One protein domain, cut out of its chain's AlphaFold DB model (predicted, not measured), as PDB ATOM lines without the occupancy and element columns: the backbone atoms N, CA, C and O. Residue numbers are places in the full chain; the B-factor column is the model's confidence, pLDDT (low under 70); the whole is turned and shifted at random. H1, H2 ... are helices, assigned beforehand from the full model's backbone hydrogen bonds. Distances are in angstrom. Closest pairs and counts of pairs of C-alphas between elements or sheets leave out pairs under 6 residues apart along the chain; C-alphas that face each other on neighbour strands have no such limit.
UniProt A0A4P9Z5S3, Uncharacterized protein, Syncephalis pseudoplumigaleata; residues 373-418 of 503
ATOM      1  N   ARG A 373      -1.538  32.957   4.900       78.06
ATOM      2  CA  ARG A 373      -0.390  32.026   4.815       78.06
ATOM      3  C   ARG A 373       0.904  32.712   4.369       78.06
ATOM      4  O   ARG A 373       1.995  32.305   4.781       78.06
ATOM      5  N   ARG A 374       0.838  33.711   3.482       78.62
ATOM      6  CA  ARG A 374       2.011  34.514   3.079       78.62
ATOM      7  C   ARG A 374       2.498  35.384   4.232       78.62
ATOM      8  O   ARG A 374       3.707  35.429   4.478       78.62
ATOM      9  N   TYR A 375       1.580  36.019   4.955       75.88
ATOM     10  CA  TYR A 375       1.878  36.834   6.125       75.88
ATOM     11  C   TYR A 375       2.518  36.000   7.239       75.88
ATOM     12  O   TYR A 375       3.590  36.360   7.724       75.88
ATOM     13  N   GLU A 376       1.957  34.832   7.554       81.38
ATOM     14  CA  GLU A 376       2.509  33.885   8.531       81.38
ATOM     15  C   GLU A 376       3.904  33.382   8.139       81.38
ATOM     16  O   GLU A 376       4.825  33.390   8.961       81.38
ATOM     17  N   ARG A 377       4.122  33.013   6.865       84.69
ATOM     18  CA  ARG A 377       5.464  32.668   6.352       84.69
ATOM     19  C   ARG A 377       6.432  33.842   6.480       84.69
ATOM     20  O   ARG A 377       7.604  33.648   6.811       84.69
ATOM     21  N   GLY A 378       5.957  35.059   6.229       87.31
ATOM     22  CA  GLY A 378       6.712  36.293   6.418       87.31
ATOM     23  C   GLY A 378       7.093  36.530   7.879       87.31
ATOM     24  O   GLY A 378       8.236  36.901   8.146       87.31
ATOM     25  N   LEU A 379       6.177  36.274   8.813       83.12
ATOM     26  CA  LEU A 379       6.391  36.410  10.254       83.12
ATOM     27  C   LEU A 379       7.415  35.390  10.758       83.12
ATOM     28  O   LEU A 379       8.435  35.787  11.308       83.12
ATOM     29  N   ARG A 380       7.266  34.107  10.404       84.38
ATOM     30  CA  ARG A 380       8.248  33.054  10.739       84.38
ATOM     31  C   ARG A 380       9.650  33.365  10.203       84.38
ATOM     32  O   ARG A 380      10.658  33.139  10.872       84.38
ATOM     33  N   ARG A 381       9.747  33.935   8.996       85.44
ATOM     34  CA  ARG A 381      11.027  34.401   8.427       85.44
ATOM     35  C   ARG A 381      11.603  35.606   9.172       85.44
ATOM     36  O   ARG A 381      12.820  35.768   9.190       85.44
ATOM     37  N   LYS A 382      10.763  36.482   9.728       86.88
ATOM     38  CA  LYS A 382      11.208  37.619  10.546       86.88
ATOM     39  C   LYS A 382      11.684  37.135  11.912       86.88
ATOM     40  O   LYS A 382      12.776  37.530  12.307       86.88
ATOM     41  N   ASP A 383      10.950  36.226  12.541       82.75
ATOM     42  CA  ASP A 383      11.271  35.667  13.858       82.75
ATOM     43  C   ASP A 383      12.552  34.829  13.832       82.75
ATOM     44  O   ASP A 383      13.426  34.980  14.677       82.75
ATOM     45  N   THR A 384      12.751  34.010  12.798       84.12
ATOM     46  CA  THR A 384      14.016  33.267  12.631       84.12
ATOM     47  C   THR A 384      15.211  34.200  12.422       84.12
ATOM     48  O   THR A 384      16.302  33.951  12.941       84.12
ATOM     49  N   LYS A 385      15.029  35.307  11.687       88.12
ATOM     50  CA  LYS A 385      16.072  36.326  11.489       88.12
ATOM     51  C   LYS A 385      16.355  37.115  12.763       88.12
ATOM     52  O   LYS A 385      17.525  37.384  13.034       88.12
ATOM     53  N   SER A 386      15.328  37.497  13.521       86.25
ATOM     54  CA  SER A 386      15.497  38.215  14.787       86.25
ATOM     55  C   SER A 386      16.149  37.317  15.832       86.25
ATOM     56  O   SER A 386      17.112  37.755  16.451       86.25
ATOM     57  N   TYR A 387      15.744  36.048  15.930       88.31
ATOM     58  CA  TYR A 387      16.365  35.054  16.805       88.31
ATOM     59  C   TYR A 387      17.836  34.815  16.449       88.31
ATOM     60  O   TYR A 387      18.703  34.868  17.316       88.31
ATOM     61  N   ARG A 388      18.157  34.635  15.160       85.69
ATOM     62  CA  ARG A 388      19.552  34.505  14.709       85.69
ATOM     63  C   ARG A 388      20.379  35.748  15.039       85.69
ATOM     64  O   ARG A 388      21.545  35.610  15.391       85.69
ATOM     65  N   LYS A 389      19.801  36.944  14.899       85.56
ATOM     66  CA  LYS A 389      20.476  38.208  15.211       85.56
ATOM     67  C   LYS A 389      20.683  38.388  16.716       85.56
ATOM     68  O   LYS A 389      21.756  38.830  17.099       85.56
ATOM     69  N   ALA A 390      19.689  38.040  17.532       86.12
ATOM     70  CA  ALA A 390      19.792  38.045  18.990       86.12
ATOM     71  C   ALA A 390      20.890  37.078  19.441       86.12
ATOM     72  O   ALA A 390      21.856  37.507  20.048       86.12
ATOM     73  N   ARG A 391      20.854  35.829  18.961       87.69
ATOM     74  CA  ARG A 391      21.911  34.845  19.213       87.69
ATOM     75  C   ARG A 391      23.293  35.324  18.754       87.69
ATOM     76  O   ARG A 391      24.279  35.058  19.424       87.69
ATOM     77  N   GLU A 392      23.399  35.990  17.601       78.06
ATOM     78  CA  GLU A 392      24.680  36.554  17.146       78.06
ATOM     79  C   GLU A 392      25.170  37.688  18.057       78.06
ATOM     80  O   GLU A 392      26.377  37.785  18.264       78.06
ATOM     81  N   ALA A 393      24.264  38.507  18.597       80.75
ATOM     82  CA  ALA A 393      24.587  39.560  19.555       80.75
ATOM     83  C   ALA A 393      25.017  38.978  20.912       80.75
ATOM     84  O   ALA A 393      26.050  39.385  21.432       80.75
ATOM     85  N   ASP A 394      24.311  37.963  21.414       81.81
ATOM     86  CA  ASP A 394      24.667  37.255  22.651       81.81
ATOM     87  C   ASP A 394      26.051  36.590  22.523       81.81
ATOM     88  O   ASP A 394      26.870  36.624  23.437       81.81
ATOM     89  N   LEU A 395      26.358  36.022  21.349       78.69
ATOM     90  CA  LEU A 395      27.680  35.460  21.051       78.69
ATOM     91  C   LEU A 395      28.770  36.533  20.925       78.69
ATOM     92  O   LEU A 395      29.930  36.246  21.205       78.69
ATOM     93  N   GLU A 396      28.425  37.741  20.481       76.50
ATOM     94  CA  GLU A 396      29.353  38.872  20.375       76.50
ATOM     95  C   GLU A 396      29.662  39.497  21.744       76.50
ATOM     96  O   GLU A 396      30.771  39.990  21.942       76.50
ATOM     97  N   GLU A 397      28.731  39.409  22.696       76.88
ATOM     98  CA  GLU A 397      28.947  39.754  24.105       76.88
ATOM     99  C   GLU A 397      29.778  38.687  24.838       76.88
ATOM    100  O   GLU A 397      30.677  39.025  25.605       76.88
ATOM    101  N   LEU A 398      29.534  37.400  24.557       77.88
ATOM    102  CA  LEU A 398      30.247  36.284  25.193       77.88
ATOM    103  C   LEU A 398      31.680  36.097  24.658       77.88
ATOM    104  O   LEU A 398      32.569  35.680  25.397       77.88
ATOM    105  N   ALA A 399      31.911  36.388  23.374       74.94
ATOM    106  CA  ALA A 399      33.214  36.292  22.724       74.94
ATOM    107  C   ALA A 399      33.391  37.445  21.716       74.94
ATOM    108  O   ALA A 399      32.967  37.326  20.557       74.94
ATOM    109  N   PRO A 400      34.030  38.563  22.111       69.62
ATOM    110  CA  PRO A 400      34.265  39.671  21.196       69.62
ATOM    111  C   PRO A 400      35.079  39.185  19.991       69.62
ATOM    112  O   PRO A 400      36.176  38.639  20.124       69.62
ATOM    113  N   LYS A 401      34.526  39.365  18.788       70.00
ATOM    114  CA  LYS A 401      35.193  38.991  17.534       70.00
ATOM    115  C   LYS A 401      36.485  39.803  17.409       70.00
ATOM    116  O   LYS A 401      36.450  41.022  17.566       70.00
ATOM    117  N   ALA A 402      37.603  39.151  17.078       72.62
ATOM    118  CA  ALA A 402      38.872  39.836  16.840       72.62
ATOM    119  C   ALA A 402      38.675  40.973  15.816       72.62
ATOM    120  O   ALA A 402      38.230  40.748  14.690       72.62
ATOM    121  N   THR A 403      38.941  42.216  16.211       56.50
ATOM    122  CA  THR A 403      38.772  43.393  15.350       56.50
ATOM    123  C   THR A 403      40.074  43.685  14.602       56.50
ATOM    124  O   THR A 403      41.087  43.960  15.236       56.50
ATOM    125  N   GLY A 404      40.068  43.652  13.261       82.00
ATOM    126  CA  GLY A 404      41.247  43.970  12.438       82.00
ATOM    127  C   GLY A 404      41.098  43.664  10.938       82.00
ATOM    128  O   GLY A 404      40.110  43.068  10.500       82.00
ATOM    129  N   ARG A 405      42.102  44.062  10.133       71.25
ATOM    130  CA  ARG A 405      42.192  43.751   8.686       71.25
ATOM    131  C   ARG A 405      42.326  42.244   8.445       71.25
ATOM    132  O   ARG A 405      41.728  41.722   7.509       71.25
ATOM    133  N   GLU A 406      43.048  41.555   9.320       74.12
ATOM    134  CA  GLU A 406      43.253  40.104   9.268       74.12
ATOM    135  C   GLU A 406      41.965  39.339   9.578       74.12
ATOM    136  O   GLU A 406      41.574  38.475   8.802       74.12
ATOM    137  N   ALA A 407      41.207  39.765  10.591       78.31
ATOM    138  CA  ALA A 407      39.895  39.194  10.888       78.31
ATOM    139  C   ALA A 407      38.877  39.405   9.752       78.31
ATOM    140  O   ALA A 407      38.007  38.567   9.513       78.31
ATOM    141  N   MET A 408      38.983  40.506   8.997       71.69
ATOM    142  CA  MET A 408      38.151  40.716   7.807       71.69
ATOM    143  C   MET A 408      38.538  39.761   6.668       71.69
ATOM    144  O   MET A 408      37.655  39.251   5.971       71.69
ATOM    145  N   ILE A 409      39.835  39.497   6.488       79.56
ATOM    146  CA  ILE A 409      40.348  38.543   5.496       79.56
ATOM    147  C   ILE A 409      39.962  37.116   5.885       79.56
ATOM    148  O   ILE A 409      39.474  36.373   5.037       79.56
ATOM    149  N   GLU A 410      40.075  36.750   7.156       79.56
ATOM    150  CA  GLU A 410      39.664  35.449   7.674       79.56
ATOM    151  C   GLU A 410      38.148  35.257   7.580       79.56
ATOM    152  O   GLU A 410      37.686  34.238   7.077       79.56
ATOM    153  N   LYS A 411      37.345  36.279   7.905       81.69
ATOM    154  CA  LYS A 411      35.887  36.262   7.691       81.69
ATOM    155  C   LYS A 411      35.523  36.112   6.214       81.69
ATOM    156  O   LYS A 411      34.539  35.446   5.890       81.69
ATOM    157  N   ARG A 412      36.295  36.715   5.304       81.31
ATOM    158  CA  ARG A 412      36.117  36.544   3.854       81.31
ATOM    159  C   ARG A 412      36.512  35.136   3.413       81.31
ATOM    160  O   ARG A 412      35.764  34.529   2.651       81.31
ATOM    161  N   ARG A 413      37.624  34.603   3.923       84.88
ATOM    162  CA  ARG A 413      38.123  33.253   3.630       84.88
ATOM    163  C   ARG A 413      37.180  32.179   4.164       84.88
ATOM    164  O   ARG A 413      36.842  31.281   3.412       84.88
ATOM    165  N   ALA A 414      36.672  32.321   5.384       82.81
ATOM    166  CA  ALA A 414      35.698  31.419   5.993       82.81
ATOM    167  C   ALA A 414      34.353  31.439   5.252       82.81
ATOM    168  O   ALA A 414      33.770  30.390   5.005       82.81
ATOM    169  N   ARG A 415      33.879  32.619   4.820       79.44
ATOM    170  CA  ARG A 415      32.683  32.720   3.965       79.44
ATOM    171  C   ARG A 415      32.895  32.067   2.604       79.44
ATOM    172  O   ARG A 415      32.004  31.368   2.137       79.44
ATOM    173  N   SER A 416      34.056  32.277   1.984       77.69
ATOM    174  CA  SER A 416      34.404  31.630   0.715       77.69
ATOM    175  C   SER A 416      34.505  30.113   0.886       77.69
ATOM    176  O   SER A 416      33.930  29.382   0.097       77.69
ATOM    177  N   ALA A 417      35.163  29.638   1.945       82.06
ATOM    178  CA  ALA A 417      35.308  28.219   2.258       82.06
ATOM    179  C   ALA A 417      33.966  27.555   2.587       82.06
ATOM    180  O   ALA A 417      33.748  26.420   2.198       82.06
ATOM    181  N   TYR A 418      33.046  28.264   3.245       76.38
ATOM    182  CA  TYR A 418      31.687  27.775   3.476       76.38
ATOM    183  C   TYR A 418      30.876  27.677   2.175       76.38
ATOM    184  O   TYR A 418      30.162  26.703   1.980       76.38
TER     185      TYR A 418
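Overview. This is residues 373 to 418 of the 503 residues of an uncharacterized protein of Syncephalis pseudoplumigaleata (UniProt A0A4P9Z5S3). A long, straight helix, H1, is followed by an outstretched link and a shorter helix, H2, which turns back beyond the far end of H1 without reaching it, like an open hook. The printed part has 46 residues with two named helices, H1 then H2, and no named strand; its class is all helix. It is extended, with a radius of gyration of the C-alphas of 15.0 A, and flat, spanning 44 by 25 by 13 A.

Along the chain. H1, residues 373 to 398, runs 37.0 A from C-alpha 373 at (-0.390, 32.026, 4.815) to C-alpha 398 at (30.247, 36.284, 25.193). H2, residues 405 to 418, measures 19.8 A and ends with C-alpha 418 at (31.687, 27.775, 3.476).

Arrangement. H1 and H2 are apart, with no C-alpha of the one within 8 A of the other. A short link of 6 residues joins them. In H1 and H2 every O i to N i+4 pair is within hydrogen-bond range.

Size, cuts and confidence. The two C-alphas farthest apart, those of Arg 373 and Glu 406, are 44.6 A from each other. Residues 373 to 418 stand free. The printed part has no cut. Its mean pLDDT is 79.9, and residues 400 and 403 are under 70.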